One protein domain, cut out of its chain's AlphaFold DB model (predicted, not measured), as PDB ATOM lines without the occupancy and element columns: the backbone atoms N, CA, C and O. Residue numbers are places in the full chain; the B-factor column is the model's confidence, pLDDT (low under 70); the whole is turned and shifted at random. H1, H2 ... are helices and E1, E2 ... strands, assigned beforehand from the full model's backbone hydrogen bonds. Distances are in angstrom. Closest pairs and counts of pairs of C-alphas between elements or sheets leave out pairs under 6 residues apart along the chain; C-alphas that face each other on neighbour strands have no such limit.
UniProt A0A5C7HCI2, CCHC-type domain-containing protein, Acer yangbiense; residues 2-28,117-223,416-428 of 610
ATOM      1  N   ASP A   2     -31.121   2.364 -22.879       49.72
ATOM      2  CA  ASP A   2     -32.208   2.034 -21.964       49.72
ATOM      3  C   ASP A   2     -33.186   1.054 -22.659       49.72
ATOM      4  O   ASP A   2     -32.907   0.542 -23.749       49.72
ATOM      5  N   SER A   3     -34.323   0.752 -22.032       50.88
ATOM      6  CA  SER A   3     -35.350  -0.113 -22.627       50.88
ATOM      7  C   SER A   3     -36.162   0.557 -23.742       50.88
ATOM      8  O   SER A   3     -36.783  -0.155 -24.526       50.88
ATOM      9  N   VAL A   4     -36.154   1.890 -23.849       60.53
ATOM     10  CA  VAL A   4     -36.891   2.653 -24.870       60.53
ATOM     11  C   VAL A   4     -36.122   2.640 -26.190       60.53
ATOM     12  O   VAL A   4     -36.714   2.340 -27.226       60.53
ATOM     13  N   ASP A   5     -34.800   2.840 -26.147       56.66
ATOM     14  CA  ASP A   5     -33.874   2.570 -27.260       56.66
ATOM     15  C   ASP A   5     -34.122   1.174 -27.856       56.66
ATOM     16  O   ASP A   5     -34.186   1.010 -29.073       56.66
ATOM     17  N   ILE A   6     -34.243   0.158 -26.991       60.88
ATOM     18  CA  ILE A   6     -34.412  -1.244 -27.394       60.88
ATOM     19  C   ILE A   6     -35.822  -1.488 -27.944       60.88
ATOM     20  O   ILE A   6     -35.951  -2.128 -28.981       60.88
ATOM     21  N   ALA A   7     -36.872  -0.954 -27.314       62.25
ATOM     22  CA  ALA A   7     -38.243  -1.089 -27.806       62.25
ATOM     23  C   ALA A   7     -38.428  -0.432 -29.187       62.25
ATOM     24  O   ALA A   7     -38.977  -1.056 -30.095       62.25
ATOM     25  N   LEU A   8     -37.906   0.786 -29.378       63.75
ATOM     26  CA  LEU A   8     -37.926   1.484 -30.667       63.75
ATOM     27  C   LEU A   8     -37.080   0.758 -31.721       63.75
ATOM     28  O   LEU A   8     -37.509   0.635 -32.868       63.75
ATOM     29  N   LEU A   9     -35.915   0.225 -31.334       63.28
ATOM     30  CA  LEU A   9     -35.097  -0.608 -32.214       63.28
ATOM     31  C   LEU A   9     -35.871  -1.860 -32.652       63.28
ATOM     32  O   LEU A   9     -35.988  -2.092 -33.850       63.28
ATOM     33  N   CYS A  10     -36.461  -2.617 -31.723       61.81
ATOM     34  CA  CYS A  10     -37.259  -3.805 -32.036       61.81
ATOM     35  C   CYS A  10     -38.488  -3.488 -32.902       61.81
ATOM     36  O   CYS A  10     -38.772  -4.247 -33.822       61.81
ATOM     37  N   ALA A  11     -39.167  -2.357 -32.683       63.12
ATOM     38  CA  ALA A  11     -40.254  -1.907 -33.552       63.12
ATOM     39  C   ALA A  11     -39.753  -1.594 -34.979       63.12
ATOM     40  O   ALA A  11     -40.374  -2.018 -35.955       63.12
ATOM     41  N   SER A  12     -38.592  -0.936 -35.111       59.84
ATOM     42  CA  SER A  12     -37.945  -0.660 -36.409       59.84
ATOM     43  C   SER A  12     -37.345  -1.900 -37.096       59.84
ATOM     44  O   SER A  12     -37.129  -1.880 -38.306       59.84
ATOM     45  N   LEU A  13     -37.092  -2.972 -36.333       57.53
ATOM     46  CA  LEU A  13     -36.621  -4.292 -36.781       57.53
ATOM     47  C   LEU A  13     -37.771  -5.293 -37.007       57.53
ATOM     48  O   LEU A  13     -37.525  -6.488 -37.162       57.53
ATOM     49  N   SER A  14     -39.028  -4.834 -37.055       55.12
ATOM     50  CA  SER A  14     -40.090  -5.607 -37.714       55.12
ATOM     51  C   SER A  14     -39.607  -5.974 -39.123       55.12
ATOM     52  O   SER A  14     -39.107  -5.094 -39.826       55.12
ATOM     53  N   ILE A  15     -39.700  -7.251 -39.511       52.38
ATOM     54  CA  ILE A  15     -39.001  -7.798 -40.689       52.38
ATOM     55  C   ILE A  15     -39.559  -7.167 -41.970       52.38
ATOM     56  O   ILE A  15     -40.569  -7.594 -42.522       52.38
ATOM     57  N   ASN A  16     -38.888  -6.114 -42.428       53.19
ATOM     58  CA  ASN A  16     -39.270  -5.322 -43.586       53.19
ATOM     59  C   ASN A  16     -38.428  -5.733 -44.796       53.19
ATOM     60  O   ASN A  16     -37.206  -5.851 -44.691       53.19
ATOM     61  N   ASN A  17     -39.043  -5.787 -45.982       59.47
ATOM     62  CA  ASN A  17     -38.364  -6.091 -47.257       59.47
ATOM     63  C   ASN A  17     -37.134  -5.192 -47.539       59.47
ATOM     64  O   ASN A  17     -36.243  -5.579 -48.291       59.47
ATOM     65  N   ARG A  18     -37.045  -4.020 -46.882       66.50
ATOM     66  CA  ARG A  18     -35.884  -3.105 -46.883       66.50
ATOM     67  C   ARG A  18     -34.568  -3.735 -46.374       66.50
ATOM     68  O   ARG A  18     -33.517  -3.147 -46.595       66.50
ATOM     69  N   GLU A  19     -34.599  -4.874 -45.679       73.00
ATOM     70  CA  GLU A  19     -33.395  -5.570 -45.169       73.00
ATOM     71  C   GLU A  19     -32.800  -6.574 -46.171       73.00
ATOM     72  O   GLU A  19     -31.686  -7.056 -45.972       73.00
ATOM     73  N   GLY A  20     -33.509  -6.845 -47.272       73.19
ATOM     74  CA  GLY A  20     -33.106  -7.811 -48.290       73.19
ATOM     75  C   GLY A  20     -33.433  -9.272 -47.936       73.19
ATOM     76  O   GLY A  20     -34.003  -9.559 -46.873       73.19
ATOM     77  N   PRO A  21     -33.108 -10.208 -48.849       77.69
ATOM     78  CA  PRO A  21     -33.256 -11.638 -48.609       77.69
ATOM     79  C   PRO A  21     -32.265 -12.125 -47.547       77.69
ATOM     80  O   PRO A  21     -31.180 -11.563 -47.385       77.69
ATOM     81  N   VAL A  22     -32.626 -13.209 -46.857       77.81
ATOM     82  CA  VAL A  22     -31.713 -13.913 -45.949       77.81
ATOM     83  C   VAL A  22     -30.564 -14.493 -46.769       77.81
ATOM     84  O   VAL A  22     -30.799 -15.269 -47.694       77.81
ATOM     85  N   GLN A  23     -29.324 -14.128 -46.446       76.81
ATOM     86  CA  GLN A  23     -28.160 -14.647 -47.162       76.81
ATOM     87  C   GLN A  23     -27.667 -15.943 -46.520       76.81
ATOM     88  O   GLN A  23     -27.456 -16.012 -45.308       76.81
ATOM     89  N   VAL A  24     -27.501 -16.978 -47.341       75.62
ATOM     90  CA  VAL A  24     -26.982 -18.285 -46.922       75.62
ATOM     91  C   VAL A  24     -25.460 -18.250 -46.991       75.62
ATOM     92  O   VAL A  24     -24.891 -17.868 -48.012       75.62
ATOM     93  N   LEU A  25     -24.800 -18.639 -45.903       70.19
ATOM     94  CA  LEU A  25     -23.340 -18.663 -45.815       70.19
ATOM     95  C   LEU A  25     -22.790 -20.060 -46.153       70.19
ATOM     96  O   LEU A  25     -23.362 -21.065 -45.733       70.19
ATOM     97  N   ASP A  26     -21.691 -20.113 -46.916       69.00
ATOM     98  CA  ASP A  26     -21.100 -21.361 -47.431       69.00
ATOM     99  C   ASP A  26     -20.737 -22.332 -46.291       69.00
ATOM    100  O   ASP A  26     -20.059 -21.970 -45.326       69.00
ATOM    101  N   GLY A  27     -21.151 -23.594 -46.444       64.19
ATOM    102  CA  GLY A  27     -20.823 -24.699 -45.545       64.19
ATOM    103  C   GLY A  27     -19.323 -24.846 -45.268       64.19
ATOM    104  O   GLY A  27     -18.946 -25.185 -44.144       64.19
ATOM    105  N   LYS A  28     -18.461 -24.521 -46.244       65.88
ATOM    106  CA  LYS A  28     -16.992 -24.571 -46.099       65.88
ATOM    107  C   LYS A  28     -16.469 -23.646 -45.001       65.88
ATOM    108  O   LYS A  28     -15.532 -24.012 -44.290       65.88
ATOM    109  N   ILE A 117     -16.120 -14.132 -41.329       68.62
ATOM    110  CA  ILE A 117     -15.821 -12.695 -41.224       68.62
ATOM    111  C   ILE A 117     -15.860 -11.980 -42.572       68.62
ATOM    112  O   ILE A 117     -16.621 -11.026 -42.724       68.62
ATOM    113  N   ASP A 118     -15.077 -12.429 -43.548       68.81
ATOM    114  CA  ASP A 118     -14.933 -11.718 -44.823       68.81
ATOM    115  C   ASP A 118     -16.223 -11.781 -45.655       68.81
ATOM    116  O   ASP A 118     -16.594 -10.804 -46.302       68.81
ATOM    117  N   SER A 119     -16.984 -12.875 -45.543       72.75
ATOM    118  CA  SER A 119     -18.309 -13.029 -46.160       72.75
ATOM    119  C   SER A 119     -19.365 -12.122 -45.513       72.75
ATOM    120  O   SER A 119     -20.099 -11.432 -46.219       72.75
ATOM    121  N   LEU A 120     -19.420 -12.061 -44.173       77.88
ATOM    122  CA  LEU A 120     -20.279 -11.121 -43.436       77.88
ATOM    123  C   LEU A 120     -19.928  -9.664 -43.763       77.88
ATOM    124  O   LEU A 120     -20.811  -8.826 -43.928       77.88
ATOM    125  N   SER A 121     -18.634  -9.377 -43.887       77.94
ATOM    126  CA  SER A 121     -18.099  -8.054 -44.203       77.94
ATOM    127  C   SER A 121     -18.444  -7.624 -45.629       77.94
ATOM    128  O   SER A 121     -18.961  -6.524 -45.826       77.94
ATOM    129  N   GLY A 122     -18.246  -8.518 -46.605       81.06
ATOM    130  CA  GLY A 122     -18.573  -8.308 -48.018       81.06
ATOM    131  C   GLY A 122     -20.058  -8.033 -48.267       81.06
ATOM    132  O   GLY A 122     -20.407  -7.263 -49.160       81.06
ATOM    133  N   MET A 123     -20.951  -8.574 -47.427       82.69
ATOM    134  CA  MET A 123     -22.375  -8.222 -47.462       82.69
ATOM    135  C   MET A 123     -22.668  -6.770 -47.061       82.69
ATOM    136  O   MET A 123     -23.731  -6.252 -47.415       82.69
ATOM    137  N   ILE A 124     -21.776  -6.092 -46.333       86.88
ATOM    138  CA  ILE A 124     -21.930  -4.676 -45.955       86.88
ATOM    139  C   ILE A 124     -21.342  -3.769 -47.041       86.88
ATOM    140  O   ILE A 124     -21.975  -2.781 -47.413       86.88
ATOM    141  N   GLY A 125     -20.155  -4.113 -47.544       85.44
ATOM    142  CA  GLY A 125     -19.421  -3.354 -48.551       85.44
ATOM    143  C   GLY A 125     -18.060  -3.980 -48.861       85.44
ATOM    144  O   GLY A 125     -17.713  -5.036 -48.340       85.44
ATOM    145  N   GLU A 126     -17.269  -3.322 -49.702       85.19
ATOM    146  CA  GLU A 126     -15.927  -3.791 -50.075       85.19
ATOM    147  C   GLU A 126     -14.977  -3.688 -48.869       85.19
ATOM    148  O   GLU A 126     -14.816  -2.618 -48.277       85.19
ATOM    149  N   VAL A 127     -14.385  -4.817 -48.473       84.62
ATOM    150  CA  VAL A 127     -13.650  -4.970 -47.208       84.62
ATOM    151  C   VAL A 127     -12.236  -4.406 -47.316       84.62
ATOM    152  O   VAL A 127     -11.514  -4.698 -48.263       84.62
ATOM    153  N   LEU A 128     -11.831  -3.618 -46.316       80.38
ATOM    154  CA  LEU A 128     -10.492  -3.027 -46.226       80.38
ATOM    155  C   LEU A 128      -9.663  -3.574 -45.062       80.38
ATOM    156  O   LEU A 128      -8.440  -3.609 -45.149       80.38
ATOM    157  N   GLU A 129     -10.305  -3.886 -43.935       78.81
ATOM    158  CA  GLU A 129      -9.612  -4.177 -42.676       78.81
ATOM    159  C   GLU A 129     -10.568  -4.848 -41.684       78.81
ATOM    160  O   GLU A 129     -11.728  -4.444 -41.573       78.81
ATOM    161  N   VAL A 130     -10.074  -5.817 -40.919       77.94
ATOM    162  CA  VAL A 130     -10.825  -6.543 -39.887       77.94
ATOM    163  C   VAL A 130     -10.126  -6.338 -38.543       77.94
ATOM    164  O   VAL A 130      -8.916  -6.522 -38.433       77.94
ATOM    165  N   ASP A 131     -10.878  -5.955 -37.512       71.06
ATOM    166  CA  ASP A 131     -10.367  -5.697 -36.157       71.06
ATOM    167  C   ASP A 131     -10.209  -7.019 -35.378       71.06
ATOM    168  O   ASP A 131     -11.026  -7.375 -34.525       71.06
ATOM    169  N   GLY A 132      -9.190  -7.795 -35.758       63.25
ATOM    170  CA  GLY A 132      -8.895  -9.138 -35.242       63.25
ATOM    171  C   GLY A 132      -8.023  -9.193 -33.982       63.25
ATOM    172  O   GLY A 132      -7.496 -10.253 -33.672       63.25
ATOM    173  N   GLY A 133      -7.808  -8.080 -33.277       61.38
ATOM    174  CA  GLY A 133      -6.923  -8.061 -32.103       61.38
ATOM    175  C   GLY A 133      -5.461  -8.398 -32.436       61.38
ATOM    176  O   GLY A 133      -4.981  -8.079 -33.523       61.38
ATOM    177  N   ALA A 134      -4.740  -9.009 -31.488       47.88
ATOM    178  CA  ALA A 134      -3.355  -9.454 -31.695       47.88
ATOM    179  C   ALA A 134      -3.267 -10.907 -32.200       47.88
ATOM    180  O   ALA A 134      -2.311 -11.254 -32.890       47.88
ATOM    181  N   SER A 135      -4.269 -11.728 -31.880       52.19
ATOM    182  CA  SER A 135      -4.441 -13.117 -32.333       52.19
ATOM    183  C   SER A 135      -4.886 -13.247 -33.798       52.19
ATOM    184  O   SER A 135      -4.654 -14.277 -34.426       52.19
ATOM    185  N   GLY A 136      -5.521 -12.218 -34.367       55.78
ATOM    186  CA  GLY A 136      -6.193 -12.294 -35.671       55.78
ATOM    187  C   GLY A 136      -7.611 -12.887 -35.598       55.78
ATOM    188  O   GLY A 136      -8.272 -13.034 -36.632       55.78
ATOM    189  N   ASP A 137      -8.098 -13.205 -34.396       55.38
ATOM    190  CA  ASP A 137      -9.447 -13.693 -34.122       55.38
ATOM    191  C   ASP A 137     -10.321 -12.559 -33.550       55.38
ATOM    192  O   ASP A 137      -9.990 -11.922 -32.552       55.38
ATOM    193  N   CYS A 138     -11.489 -12.301 -34.152       57.88
ATOM    194  CA  CYS A 138     -12.425 -11.266 -33.680       57.88
ATOM    195  C   CYS A 138     -13.201 -11.701 -32.422       57.88
ATOM    196  O   CYS A 138     -14.418 -11.899 -32.459       57.88
ATOM    197  N   VAL A 139     -12.504 -11.853 -31.296       56.22
ATOM    198  CA  VAL A 139     -13.084 -12.330 -30.038       56.22
ATOM    199  C   VAL A 139     -13.728 -11.176 -29.252       56.22
ATOM    200  O   VAL A 139     -13.065 -10.435 -28.528       56.22
ATOM    201  N   GLY A 140     -15.052 -11.015 -29.357       60.09
ATOM    202  CA  GLY A 140     -15.766  -9.942 -28.655       60.09
ATOM    203  C   GLY A 140     -17.293  -9.994 -28.754       60.09
ATOM    204  O   GLY A 140     -17.869 -10.801 -29.473       60.09
ATOM    205  N   LYS A 141     -17.970  -9.075 -28.045       62.88
ATOM    206  CA  LYS A 141     -19.437  -8.855 -28.143       62.88
ATOM    207  C   LYS A 141     -19.878  -8.180 -29.451       62.88
ATOM    208  O   LYS A 141     -21.060  -7.918 -29.655       62.88
ATOM    209  N   PHE A 142     -18.916  -7.802 -30.276       71.69
ATOM    210  CA  PHE A 142     -19.082  -7.228 -31.596       71.69
ATOM    211  C   PHE A 142     -17.826  -7.561 -32.400       71.69
ATOM    212  O   PHE A 142     -16.741  -7.700 -31.836       71.69
ATOM    213  N   MET A 143     -17.972  -7.597 -33.712       78.19
ATOM    214  CA  MET A 143     -16.876  -7.606 -34.676       78.19
ATOM    215  C   MET A 143     -16.786  -6.201 -35.273       78.19
ATOM    216  O   MET A 143     -17.828  -5.626 -35.586       78.19
ATOM    217  N   ARG A 144     -15.592  -5.609 -35.402       83.31
ATOM    218  CA  ARG A 144     -15.416  -4.328 -36.109       83.31
ATOM    219  C   ARG A 144     -14.705  -4.580 -37.437       83.31
ATOM    220  O   ARG A 144     -13.699  -5.277 -37.488       83.31
ATOM    221  N   VAL A 145     -15.225  -3.977 -38.496       86.50
ATOM    222  CA  VAL A 145     -14.727  -4.110 -39.869       86.50
ATOM    223  C   VAL A 145     -14.649  -2.722 -40.493       86.50
ATOM    224  O   VAL A 145     -15.521  -1.896 -40.236       86.50
ATOM    225  N   ARG A 146     -13.640  -2.429 -41.315       86.44
ATOM    226  CA  ARG A 146     -13.631  -1.244 -42.184       86.44
ATOM    227  C   ARG A 146     -14.025  -1.652 -43.595       86.44
ATOM    228  O   ARG A 146     -13.422  -2.558 -44.164       86.44
ATOM    229  N   VAL A 147     -15.007  -0.952 -44.148       88.19
ATOM    230  CA  VAL A 147     -15.551  -1.193 -45.489       88.19
ATOM    231  C   VAL A 147     -15.676   0.115 -46.266       88.19
ATOM    232  O   VAL A 147     -15.931   1.176 -45.683       88.19
ATOM    233  N   TRP A 148     -15.532   0.030 -47.585       86.81
ATOM    234  CA  TRP A 148     -16.082   1.005 -48.518       86.81
ATOM    235  C   TRP A 148     -17.577   0.737 -48.707       86.81
ATOM    236  O   TRP A 148     -17.974  -0.372 -49.067       86.81
ATOM    237  N   ILE A 149     -18.401   1.762 -48.498       87.88
ATOM    238  CA  ILE A 149     -19.858   1.693 -48.650       87.88
ATOM    239  C   ILE A 149     -20.293   2.694 -49.712       87.88
ATOM    240  O   ILE A 149     -19.929   3.867 -49.629       87.88
ATOM    241  N   ASP A 150     -21.073   2.235 -50.690       84.00
ATOM    242  CA  ASP A 150     -21.722   3.099 -51.678       84.00
ATOM    243  C   ASP A 150     -22.850   3.912 -51.024       84.00
ATOM    244  O   ASP A 150     -23.832   3.350 -50.539       84.00
ATOM    245  N   ILE A 151     -22.716   5.241 -51.016       87.56
ATOM    246  CA  ILE A 151     -23.724   6.154 -50.448       87.56
ATOM    247  C   ILE A 151     -24.886   6.450 -51.405       87.56
ATOM    248  O   ILE A 151     -25.811   7.172 -51.033       87.56
ATOM    249  N   SER A 152     -24.842   5.900 -52.624       86.56
ATOM    250  CA  SER A 152     -25.961   5.907 -53.575       86.56
ATOM    251  C   SER A 152     -27.106   4.990 -53.124       86.56
ATOM    252  O   SER A 152     -28.218   5.104 -53.638       86.56
ATOM    253  N   GLY A 153     -26.846   4.094 -52.164       87.38
ATOM    254  CA  GLY A 153     -27.839   3.255 -51.502       87.38
ATOM    255  C   GLY A 153     -28.124   3.670 -50.055       87.38
ATOM    256  O   GLY A 153     -27.361   4.390 -49.410       87.38
ATOM    257  N   SER A 154     -29.235   3.158 -49.520       90.44
ATOM    258  CA  SER A 154     -29.560   3.264 -48.095       90.44
ATOM    259  C   SER A 154     -28.555   2.487 -47.239       90.44
ATOM    260  O   SER A 154     -28.151   1.377 -47.587       90.44
ATOM    261  N   LEU A 155     -28.244   3.018 -46.052       90.75
ATOM    262  CA  LEU A 155     -27.516   2.297 -45.003       90.75
ATOM    263  C   LEU A 155     -28.176   0.948 -44.671       90.75
ATOM    264  O   LEU A 155     -29.404   0.826 -44.683       90.75
ATOM    265  N   LYS A 156     -27.369  -0.053 -44.303       89.50
ATOM    266  CA  LYS A 156     -27.862  -1.360 -43.846       89.50
ATOM    267  C   LYS A 156     -28.047  -1.340 -42.328       89.50
ATOM    268  O   LYS A 156     -27.167  -0.916 -41.585       89.50
ATOM    269  N   ARG A 157     -29.214  -1.778 -41.853       88.75
ATOM    270  CA  ARG A 157     -29.571  -1.768 -40.418       88.75
ATOM    271  C   ARG A 157     -29.110  -3.030 -39.687       88.75
ATOM    272  O   ARG A 157     -28.714  -2.979 -38.522       88.75
ATOM    273  N   CYS A 158     -29.128  -4.145 -40.401       86.88
ATOM    274  CA  CYS A 158     -28.709  -5.467 -39.967       86.88
ATOM    275  C   CYS A 158     -28.222  -6.270 -41.186       86.88
ATOM    276  O   CYS A 158     -28.376  -5.837 -42.331       86.88
ATOM    277  N   LEU A 159     -27.656  -7.446 -40.928       84.88
ATOM    278  CA  LEU A 159     -27.540  -8.540 -41.887       84.88
ATOM    279  C   LEU A 159     -28.483  -9.663 -41.444       84.88
ATOM    280  O   LEU A 159     -28.426 -10.087 -40.289       84.88
ATOM    281  N   ARG A 160     -29.326 -10.146 -42.355       83.25
ATOM    282  CA  ARG A 160     -30.166 -11.332 -42.157       83.25
ATOM    283  C   ARG A 160     -29.430 -12.529 -42.746       83.25
ATOM    284  O   ARG A 160     -29.242 -12.576 -43.962       83.25
ATOM    285  N   VAL A 161     -28.968 -13.459 -41.912       80.06
ATOM    286  CA  VAL A 161     -28.117 -14.571 -42.362       80.06
ATOM    287  C   VAL A 161     -28.662 -15.926 -41.925       80.06
ATOM    288  O   VAL A 161     -29.026 -16.122 -40.766       80.06
ATOM    289  N   ASN A 162     -28.693 -16.880 -42.855       77.19
ATOM    290  CA  ASN A 162     -28.846 -18.289 -42.525       77.19
ATOM    291  C   ASN A 162     -27.445 -18.865 -42.317       77.19
ATOM    292  O   ASN A 162     -26.600 -18.844 -43.218       77.19
ATOM    293  N   ILE A 163     -27.203 -19.352 -41.106       64.81
ATOM    294  CA  ILE A 163     -25.935 -19.960 -40.740       64.81
ATOM    295  C   ILE A 163     -26.064 -21.466 -40.970       64.81
ATOM    296  O   ILE A 163     -26.593 -22.191 -40.137       64.81
ATOM    297  N   LEU A 164     -25.495 -21.924 -42.089       56.69
ATOM    298  CA  LEU A 164     -25.052 -23.309 -42.277       56.69
ATOM    299  C   LEU A 164     -26.164 -24.376 -42.333       56.69
ATOM    300  O   LEU A 164     -25.905 -25.538 -42.018       56.69
ATOM    301  N   GLY A 165     -27.363 -24.002 -42.793       50.84
ATOM    302  CA  GLY A 165     -28.446 -24.938 -43.122       50.84
ATOM    303  C   GLY A 165     -29.428 -25.229 -41.987       50.84
ATOM    304  O   GLY A 165     -30.410 -25.935 -42.209       50.84
ATOM    305  N   ASP A 166     -29.215 -24.661 -40.798       53.62
ATOM    306  CA  ASP A 166     -30.225 -24.661 -39.740       53.62
ATOM    307  C   ASP A 166     -31.427 -23.788 -40.151       53.62
ATOM    308  O   ASP A 166     -31.284 -22.788 -40.851       53.62
ATOM    309  N   ILE A 167     -32.634 -24.113 -39.675       53.75
ATOM    310  CA  ILE A 167     -33.871 -23.367 -40.005       53.75
ATOM    311  C   ILE A 167     -33.863 -21.939 -39.396       53.75
ATOM    312  O   ILE A 167     -34.665 -21.081 -39.762       53.75
ATOM    313  N   ALA A 168     -32.945 -21.653 -38.467       66.06
ATOM    314  CA  ALA A 168     -32.900 -20.409 -37.707       66.06
ATOM    315  C   ALA A 168     -32.191 -19.257 -38.450       66.06
ATOM    316  O   ALA A 168     -30.963 -19.214 -38.556       66.06
ATOM    317  N   GLU A 169     -32.962 -18.252 -38.875       76.50
ATOM    318  CA  GLU A 169     -32.416 -16.952 -39.279       76.50
ATOM    319  C   GLU A 169     -31.703 -16.273 -38.092       76.50
ATOM    320  O   GLU A 169     -32.275 -16.105 -37.013       76.50
ATOM    321  N   THR A 170     -30.456 -15.846 -38.301       76.62
ATOM    322  CA  THR A 170     -29.712 -14.991 -37.367       76.62
ATOM    323  C   THR A 170     -29.712 -13.556 -37.891       76.62
ATOM    324  O   THR A 170     -29.287 -13.301 -39.018       76.62
ATOM    325  N   VAL A 171     -30.162 -12.604 -37.071       79.00
ATOM    326  CA  VAL A 171     -30.157 -11.170 -37.406       79.00
ATOM    327  C   VAL A 171     -28.986 -10.495 -36.699       79.00
ATOM    328  O   VAL A 171     -28.944 -10.427 -35.472       79.00
ATOM    329  N   MET A 172     -28.032  -9.987 -37.479       81.12
ATOM    330  CA  MET A 172     -26.833  -9.327 -36.964       81.12
ATOM    331  C   MET A 172     -26.965  -7.806 -37.094       81.12
ATOM    332  O   MET A 172     -26.946  -7.277 -38.203       81.12
ATOM    333  N   VAL A 173     -27.111  -7.080 -35.986       85.50
ATOM    334  CA  VAL A 173     -27.344  -5.623 -35.989       85.50
ATOM    335  C   VAL A 173     -26.057  -4.862 -36.319       85.50
ATOM    336  O   VAL A 173     -24.993  -5.156 -35.768       85.50
ATOM    337  N   LEU A 174     -26.162  -3.848 -37.185       89.31
ATOM    338  CA  LEU A 174     -25.042  -2.999 -37.600       89.31
ATOM    339  C   LEU A 174     -25.007  -1.667 -36.833       89.31
ATOM    340  O   LEU A 174     -26.038  -1.115 -36.433       89.31
ATOM    341  N   ARG A 175     -23.794  -1.145 -36.619       89.31
ATOM    342  CA  ARG A 175     -23.505   0.183 -36.048       89.31
ATOM    343  C   ARG A 175     -22.316   0.809 -36.763       89.31
ATOM    344  O   ARG A 175     -21.316   0.139 -36.975       89.31
ATOM    345  N   TYR A 176     -22.390   2.089 -37.087       90.81
ATOM    346  CA  TYR A 176     -21.413   2.800 -37.904       90.81
ATOM    347  C   TYR A 176     -20.631   3.830 -37.079       90.81
ATOM    348  O   TYR A 176     -21.212   4.718 -36.449       90.81
ATOM    349  N   GLU A 177     -19.304   3.755 -37.095       90.19
ATOM    350  CA  GLU A 177     -18.439   4.771 -36.488       90.19
ATOM    351  C   GLU A 177     -18.299   5.982 -37.414       90.19
ATOM    352  O   GLU A 177     -18.148   5.827 -38.622       90.19
ATOM    353  N   ARG A 178     -18.309   7.197 -36.845       87.00
ATOM    354  CA  ARG A 178     -18.176   8.474 -37.583       87.00
ATOM    355  C   ARG A 178     -19.219   8.691 -38.696       87.00
ATOM    356  O   ARG A 178     -19.015   9.538 -39.559       87.00
ATOM    357  N   LEU A 179     -20.341   7.968 -38.658       89.62
ATOM    358  CA  LEU A 179     -21.428   8.098 -39.627       89.62
ATOM    359  C   LEU A 179     -21.939   9.553 -39.695       89.62
ATOM    360  O   LEU A 179     -22.397  10.062 -38.659       89.62
ATOM    361  N   PRO A 180     -21.919  10.200 -40.880       88.31
ATOM    362  CA  PRO A 180     -22.426  11.558 -41.071       88.31
ATOM    363  C   PRO A 180     -23.916  11.710 -40.734       88.31
ATOM    364  O   PRO A 180     -24.594  10.786 -40.263       88.31
ATOM    365  N   ASN A 181     -24.449  12.914 -40.930       88.88
ATOM    366  CA  ASN A 181     -25.900  13.083 -40.950       88.88
ATOM    367  C   ASN A 181     -26.484  12.258 -42.105       88.88
ATOM    368  O   ASN A 181     -25.860  12.118 -43.151       88.88
ATOM    369  N   HIS A 182     -27.636  11.649 -41.856       92.62
ATOM    370  CA  HIS A 182     -28.332  10.776 -42.790       92.62
ATOM    371  C   HIS A 182     -29.833  10.923 -42.557       92.62
ATOM    372  O   HIS A 182     -30.271  11.277 -41.456       92.62
ATOM    373  N   CYS A 183     -30.627  10.636 -43.579       93.12
ATOM    374  CA  CYS A 183     -32.070  10.687 -43.494       93.12
ATOM    375  C   CYS A 183     -32.610   9.539 -42.627       93.12
ATOM    376  O   CYS A 183     -32.398   8.362 -42.917       93.12
ATOM    377  N   PHE A 184     -33.376   9.872 -41.586       91.88
ATOM    378  CA  PHE A 184     -33.981   8.877 -40.694       91.88
ATOM    379  C   PHE A 184     -35.154   8.120 -41.347       91.88
ATOM    380  O   PHE A 184     -35.522   7.039 -40.894       91.88
ATOM    381  N   ARG A 185     -35.730   8.647 -42.439       90.19
ATOM    382  CA  ARG A 185     -36.815   7.989 -43.187       90.19
ATOM    383  C   ARG A 185     -36.296   6.939 -44.175       90.19
ATOM    384  O   ARG A 185     -36.739   5.796 -44.124       90.19
ATOM    385  N   CYS A 186     -35.359   7.308 -45.049       90.00
ATOM    386  CA  CYS A 186     -34.907   6.445 -46.147       90.00
ATOM    387  C   CYS A 186     -33.479   5.894 -45.998       90.00
ATOM    388  O   CYS A 186     -33.076   5.083 -46.821       90.00
ATOM    389  N   GLY A 187     -32.714   6.310 -44.980       90.56
ATOM    390  CA  GLY A 187     -31.382   5.763 -44.681       90.56
ATOM    391  C   GLY A 187     -30.241   6.273 -45.565       90.56
ATOM    392  O   GLY A 187     -29.101   5.847 -45.380       90.56
ATOM    393  N   MET A 188     -30.519   7.181 -46.501       92.19
ATOM    394  CA  MET A 188     -29.526   7.826 -47.368       92.19
ATOM    395  C   MET A 188     -28.650   8.829 -46.602       92.19
ATOM    396  O   MET A 188     -29.132   9.518 -45.705       92.19
ATOM    397  N   ILE A 189     -27.377   8.962 -46.990       92.12
ATOM    398  CA  ILE A 189     -26.419   9.903 -46.365       92.12
ATOM    399  C   ILE A 189     -26.454  11.298 -47.023       92.12
ATOM    400  O   ILE A 189     -26.061  12.286 -46.413       92.12
ATOM    401  N   ASN A 190     -26.944  11.407 -48.261       89.19
ATOM    402  CA  ASN A 190     -26.845  12.626 -49.074       89.19
ATOM    403  C   ASN A 190     -27.851  13.751 -48.738       89.19
ATOM    404  O   ASN A 190     -27.784  14.799 -49.371       89.19
ATOM    405  N   HIS A 191     -28.766  13.553 -47.783       92.75
ATOM    406  CA  HIS A 191     -29.751  14.555 -47.349       92.75
ATOM    407  C   HIS A 191     -30.231  14.291 -45.911       92.75
ATOM    408  O   HIS A 191     -30.078  13.181 -45.386       92.75
ATOM    409  N   ILE A 192     -30.835  15.293 -45.264       92.69
ATOM    410  CA  ILE A 192     -31.460  15.145 -43.935       92.69
ATOM    411  C   ILE A 192     -32.963  14.844 -44.023       92.69
ATOM    412  O   ILE A 192     -33.616  15.054 -45.039       92.69
ATOM    413  N   THR A 193     -33.551  14.350 -42.930       92.12
ATOM    414  CA  THR A 193     -34.939  13.842 -42.889       92.12
ATOM    415  C   THR A 193     -36.015  14.847 -43.333       92.12
ATOM    416  O   THR A 193     -37.080  14.427 -43.778       92.12
ATOM    417  N   SER A 194     -35.759  16.156 -43.226       91.62
ATOM    418  CA  SER A 194     -36.653  17.234 -43.685       91.62
ATOM    419  C   SER A 194     -36.593  17.508 -45.192       91.62
ATOM    420  O   SER A 194     -37.520  18.094 -45.730       91.62
ATOM    421  N   GLU A 195     -35.525  17.081 -45.865       93.88
ATOM    422  CA  GLU A 195     -35.308  17.208 -47.318       93.88
ATOM    423  C   GLU A 195     -35.746  15.932 -48.064       93.88
ATOM    424  O   GLU A 195     -35.525  15.778 -49.263       93.88
ATOM    425  N   CYS A 196     -36.313  14.963 -47.341       93.12
ATOM    426  CA  CYS A 196     -36.544  13.622 -47.848       93.12
ATOM    427  C   CYS A 196     -37.845  13.505 -48.648       93.12
ATOM    428  O   CYS A 196     -38.936  13.583 -48.081       93.12
ATOM    429  N   ILE A 197     -37.695  13.206 -49.940       93.19
ATOM    430  CA  ILE A 197     -38.780  12.936 -50.896       93.19
ATOM    431  C   ILE A 197     -39.314  11.487 -50.861       93.19
ATOM    432  O   ILE A 197     -40.134  11.126 -51.696       93.19
ATOM    433  N   ASP A 198     -38.856  10.627 -49.938       87.38
ATOM    434  CA  ASP A 198     -39.457   9.294 -49.740       87.38
ATOM    435  C   ASP A 198     -40.849   9.478 -49.110       87.38
ATOM    436  O   ASP A 198     -40.976   9.864 -47.947       87.38
ATOM    437  N   GLU A 199     -41.904   9.234 -49.881       86.44
ATOM    438  CA  GLU A 199     -43.289   9.377 -49.418       86.44
ATOM    439  C   GLU A 199     -43.764   8.191 -48.565       86.44
ATOM    440  O   GLU A 199     -44.834   8.271 -47.958       86.44
ATOM    441  N   ALA A 200     -42.969   7.115 -48.447       83.00
ATOM    442  CA  ALA A 200     -43.379   5.889 -47.769       83.00
ATOM    443  C   ALA A 200     -43.924   6.149 -46.346       83.00
ATOM    444  O   ALA A 200     -43.310   6.915 -45.582       83.00
ATOM    445  N   PRO A 201     -45.039   5.491 -45.957       80.69
ATOM    446  CA  PRO A 201     -45.625   5.629 -44.631       80.69
ATOM    447  C   PRO A 201     -44.612   5.350 -43.517       80.69
ATOM    448  O   PRO A 201     -43.932   4.323 -43.510       80.69
ATOM    449  N   ILE A 202     -44.529   6.264 -42.549       82.25
ATOM    450  CA  ILE A 202     -43.737   6.068 -41.331       82.25
ATOM    451  C   ILE A 202     -44.654   5.424 -40.282       82.25
ATOM    452  O   ILE A 202     -45.687   6.027 -39.974       82.25
ATOM    453  N   PRO A 203     -44.300   4.260 -39.704       78.56
ATOM    454  CA  PRO A 203     -45.066   3.653 -38.619       78.56
ATOM    455  C   PRO A 203     -45.275   4.621 -37.450       78.56
ATOM    456  O   PRO A 203     -44.372   5.375 -37.082       78.56
ATOM    457  N   VAL A 204     -46.458   4.585 -36.839       79.88
ATOM    458  CA  VAL A 204     -46.777   5.374 -35.645       79.88
ATOM    459  C   VAL A 204     -47.040   4.418 -34.488       79.88
ATOM    460  O   VAL A 204     -47.918   3.568 -34.580       79.88
ATOM    461  N   VAL A 205     -46.276   4.565 -33.407       75.19
ATOM    462  CA  VAL A 205     -46.407   3.787 -32.166       75.19
ATOM    463  C   VAL A 205     -46.527   4.785 -31.020       75.19
ATOM    464  O   VAL A 205     -45.773   5.758 -30.975       75.19
ATOM    465  N   ASP A 206     -47.508   4.604 -30.136       79.94
ATOM    466  CA  ASP A 206     -47.814   5.519 -29.020       79.94
ATOM    467  C   ASP A 206     -47.930   6.999 -29.453       79.94
ATOM    468  O   ASP A 206     -47.397   7.911 -28.813       79.94
ATOM    469  N   GLY A 207     -48.559   7.238 -30.612       80.81
ATOM    470  CA  GLY A 207     -48.707   8.565 -31.228       80.81
ATOM    471  C   GLY A 207     -47.420   9.168 -31.816       80.81
ATOM    472  O   GLY A 207     -47.448  10.281 -32.340       80.81
ATOM    473  N   LYS A 208     -46.285   8.460 -31.765       81.44
ATOM    474  CA  LYS A 208     -44.969   8.939 -32.220       81.44
ATOM    475  C   LYS A 208     -44.556   8.253 -33.519       81.44
ATOM    476  O   LYS A 208     -44.665   7.039 -33.656       81.44
ATOM    477  N   LYS A 209     -44.024   9.031 -34.467       82.69
ATOM    478  CA  LYS A 209     -43.455   8.518 -35.724       82.69
ATOM    479  C   LYS A 209     -42.167   7.734 -35.438       82.69
ATOM    480  O   LYS A 209     -41.160   8.328 -35.052       82.69
ATOM    481  N   VAL A 210     -42.200   6.419 -35.642       83.56
ATOM    482  CA  VAL A 210     -41.051   5.516 -35.501       83.56
ATOM    483  C   VAL A 210     -40.321   5.451 -36.836       83.56
ATOM    484  O   VAL A 210     -40.698   4.725 -37.754       83.56
ATOM    485  N   PHE A 211     -39.270   6.256 -36.955       86.00
ATOM    486  CA  PHE A 211     -38.405   6.259 -38.128       86.00
ATOM    487  C   PHE A 211     -37.589   4.953 -38.218       86.00
ATOM    488  O   PHE A 211     -37.031   4.524 -37.204       86.00
ATOM    489  N   PRO A 212     -37.483   4.319 -39.404       83.94
ATOM    490  CA  PRO A 212     -36.759   3.057 -39.549       83.94
ATOM    491  C   PRO A 212     -35.237   3.212 -39.403       83.94
ATOM    492  O   PRO A 212     -34.570   2.248 -39.045       83.94
ATOM    493  N   PHE A 213     -34.682   4.406 -39.630       87.81
ATOM    494  CA  PHE A 213     -33.276   4.744 -39.374       87.81
ATOM    495  C   PHE A 213     -33.196   5.822 -38.280       87.81
ATOM    496  O   PHE A 213     -34.184   6.489 -37.973       87.81
ATOM    497  N   GLY A 214     -32.029   6.021 -37.668       88.31
ATOM    498  CA  GLY A 214     -31.896   7.002 -36.592       88.31
ATOM    499  C   GLY A 214     -30.501   7.095 -35.987       88.31
ATOM    500  O   GLY A 214     -29.582   6.374 -36.371       88.31
ATOM    501  N   ILE A 215     -30.361   7.954 -34.970       87.00
ATOM    502  CA  ILE A 215     -29.104   8.174 -34.224       87.00
ATOM    503  C   ILE A 215     -28.508   6.854 -33.713       87.00
ATOM    504  O   ILE A 215     -27.288   6.717 -33.672       87.00
ATOM    505  N   TRP A 216     -29.349   5.864 -33.395       85.25
ATOM    506  CA  TRP A 216     -28.919   4.538 -32.963       85.25
ATOM    507  C   TRP A 216     -28.000   3.827 -33.967       85.25
ATOM    508  O   TRP A 216     -27.182   3.021 -33.536       85.25
ATOM    509  N   LEU A 217     -28.066   4.123 -35.271       88.44
ATOM    510  CA  LEU A 217     -27.139   3.559 -36.263       88.44
ATOM    511  C   LEU A 217     -25.698   4.030 -36.065       88.44
ATOM    512  O   LEU A 217     -24.786   3.373 -36.558       88.44
ATOM    513  N   ARG A 218     -25.462   5.122 -35.330       89.75
ATOM    514  CA  ARG A 218     -24.118   5.527 -34.912       89.75
ATOM    515  C   ARG A 218     -23.635   4.616 -33.784       89.75
ATOM    516  O   ARG A 218     -24.382   4.335 -32.848       89.75
ATOM    517  N   ASP A 219     -22.379   4.177 -33.827       80.62
ATOM    518  CA  ASP A 219     -21.774   3.541 -32.653       80.62
ATOM    519  C   ASP A 219     -21.533   4.604 -31.571       80.62
ATOM    520  O   ASP A 219     -20.646   5.447 -31.688       80.62
ATOM    521  N   THR A 220     -22.345   4.570 -30.513       61.94
ATOM    522  CA  THR A 220     -22.269   5.504 -29.383       61.94
ATOM    523  C   THR A 220     -21.213   5.102 -28.348       61.94
ATOM    524  O   THR A 220     -21.328   5.474 -27.178       61.94
ATOM    525  N   ARG A 221     -20.190   4.320 -28.727       51.84
ATOM    526  CA  ARG A 221     -18.983   4.145 -27.908       51.84
ATOM    527  C   ARG A 221     -18.357   5.514 -27.649       51.84
ATOM    528  O   ARG A 221     -17.816   6.152 -28.547       51.84
ATOM    529  N   SER A 222     -18.503   5.954 -26.402       31.39
ATOM    530  CA  SER A 222     -18.268   7.330 -25.975       31.39
ATOM    531  C   SER A 222     -16.892   7.857 -26.398       31.39
ATOM    532  O   SER A 222     -15.891   7.157 -26.198       31.39
ATOM    533  N   PRO A 223     -16.791   9.120 -26.862       32.41
ATOM    534  CA  PRO A 223     -15.552   9.875 -26.731       32.41
ATOM    535  C   PRO A 223     -15.072   9.812 -25.274       32.41
ATOM    536  O   PRO A 223     -15.892   9.739 -24.351       32.41
ATOM    537  N   LYS A 416     -18.109   5.964 -52.856       63.84
ATOM    538  CA  LYS A 416     -17.696   5.087 -51.768       63.84
ATOM    539  C   LYS A 416     -17.148   5.922 -50.610       63.84
ATOM    540  O   LYS A 416     -16.243   6.731 -50.800       63.84
ATOM    541  N   ILE A 417     -17.638   5.680 -49.394       67.88
ATOM    542  CA  ILE A 417     -17.048   6.222 -48.157       67.88
ATOM    543  C   ILE A 417     -16.483   5.103 -47.281       67.88
ATOM    544  O   ILE A 417     -17.061   4.020 -47.192       67.88
ATOM    545  N   ARG A 418     -15.345   5.363 -46.628       73.44
ATOM    546  CA  ARG A 418     -14.712   4.429 -45.690       73.44
ATOM    547  C   ARG A 418     -15.318   4.617 -44.303       73.44
ATOM    548  O   ARG A 418     -15.034   5.616 -43.643       73.44
ATOM    549  N   LEU A 419     -16.106   3.647 -43.845       74.94
ATOM    550  CA  LEU A 419     -16.642   3.605 -42.479       74.94
ATOM    551  C   LEU A 419     -16.127   2.369 -41.735       74.94
ATOM    552  O   LEU A 419     -15.899   1.320 -42.337       74.94
ATOM    553  N   SER A 420     -15.974   2.484 -40.412       77.19
ATOM    554  CA  SER A 420     -15.876   1.307 -39.544       77.19
ATOM    555  C   SER A 420     -17.285   0.887 -39.129       77.19
ATOM    556  O   SER A 420     -18.073   1.728 -38.691       77.19
ATOM    557  N   VAL A 421     -17.592  -0.402 -39.214       79.88
ATOM    558  CA  VAL A 421     -18.892  -0.980 -38.872       79.88
ATOM    559  C   VAL A 421     -18.710  -2.019 -37.774       79.88
ATOM    560  O   VAL A 421     -17.891  -2.926 -37.894       79.88
ATOM    561  N   GLY A 422     -19.457  -1.866 -36.684       76.12
ATOM    562  CA  GLY A 422     -19.621  -2.854 -35.630       76.12
ATOM    563  C   GLY A 422     -20.807  -3.769 -35.933       76.12
ATOM    564  O   GLY A 422     -21.940  -3.294 -35.991       76.12
ATOM    565  N   ILE A 423     -20.550  -5.066 -36.086       71.88
ATOM    566  CA  ILE A 423     -21.548  -6.131 -36.252       71.88
ATOM    567  C   ILE A 423     -21.812  -6.767 -34.878       71.88
ATOM    568  O   ILE A 423     -20.854  -7.065 -34.162       71.88
ATOM    569  N   ARG A 424     -23.076  -6.987 -34.495       63.84
ATOM    570  CA  ARG A 424     -23.479  -7.677 -33.247       63.84
ATOM    571  C   ARG A 424     -24.459  -8.813 -33.525       63.84
ATOM    572  O   ARG A 424     -25.383  -8.615 -34.299       63.84
ATOM    573  N   ASP A 425     -24.284  -9.958 -32.868       53.06
ATOM    574  CA  ASP A 425     -25.275 -11.048 -32.826       53.06
ATOM    575  C   ASP A 425     -26.254 -10.764 -31.666       53.06
ATOM    576  O   ASP A 425     -25.843 -10.746 -30.503       53.06
ATOM    577  N   ASP A 426     -27.529 -10.496 -31.971       44.56
ATOM    578  CA  ASP A 426     -28.580 -10.168 -30.986       44.56
ATOM    579  C   ASP A 426     -29.269 -11.446 -30.443       44.56
ATOM    580  O   ASP A 426     -30.491 -11.533 -30.277       44.56
ATOM    581  N   TYR A 427     -28.465 -12.478 -30.157       38.16
ATOM    582  CA  TYR A 427     -28.947 -13.772 -29.680       38.16
ATOM    583  C   TYR A 427     -29.677 -13.637 -28.331       38.16
ATOM    584  O   TYR A 427     -29.099 -13.282 -27.297       38.16
ATOM    585  N   LYS A 428     -30.988 -13.909 -28.335       35.88
ATOM    586  CA  LYS A 428     -31.889 -13.644 -27.202       35.88
ATOM    587  C   LYS A 428     -31.580 -14.544 -26.002       35.88
ATOM    588  O   LYS A 428     -32.086 -15.660 -25.905       35.88
TER     589      LYS A 428
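AT A GLANCE: This is residues 2 to 28, 117 to 223 and 416 to 428 of the 610 residues of the protein "CCHC-type domain-containing protein" of Acer yangbiense (UniProt A0A5C7HCI2). With little regular structure, one five-stranded antiparallel sheet curls like part of a barrel round short H2; residues 178 to 223 hold no named element. The printed part has 147 residues, 53 in named elements, H1-H2-E1-E2-E3-E4-E5 along the chain; the sheet's order is E1-E2-E5-E4-E3, the class mixed. It is compact, radius of gyration of the C-alphas 15.8 A, spans 47 by 34 by 30 A.

HOW THE PARTS SIT: E2, residues 143 to 150, and E5, residues 416 to 425, are antiparallel neighbours; N 145 and O 421 are within hydrogen-bond range, 2.9 A. H2, residues 117 to 122, is on the sheet; H1, residues 3 to 12, is not. Every O i to N i+4 pair in both helices is within range.

IN THESE COORDINATES: E1 is residues 126 to 130, E3 158 to 162, E4 169 to 177. H1 begins at C-alpha 3 (-35.350, -0.113, -22.627); E5, 26.0 A long, ends at C-alpha 425 (-25.275, -11.048, -32.826).

THE WHOLE: The cuts after residues 28 and 223 leave gaps of 12.9 A and 25.6 A. The link E1 to E2 is long. 49 residues have pLDDT under 70.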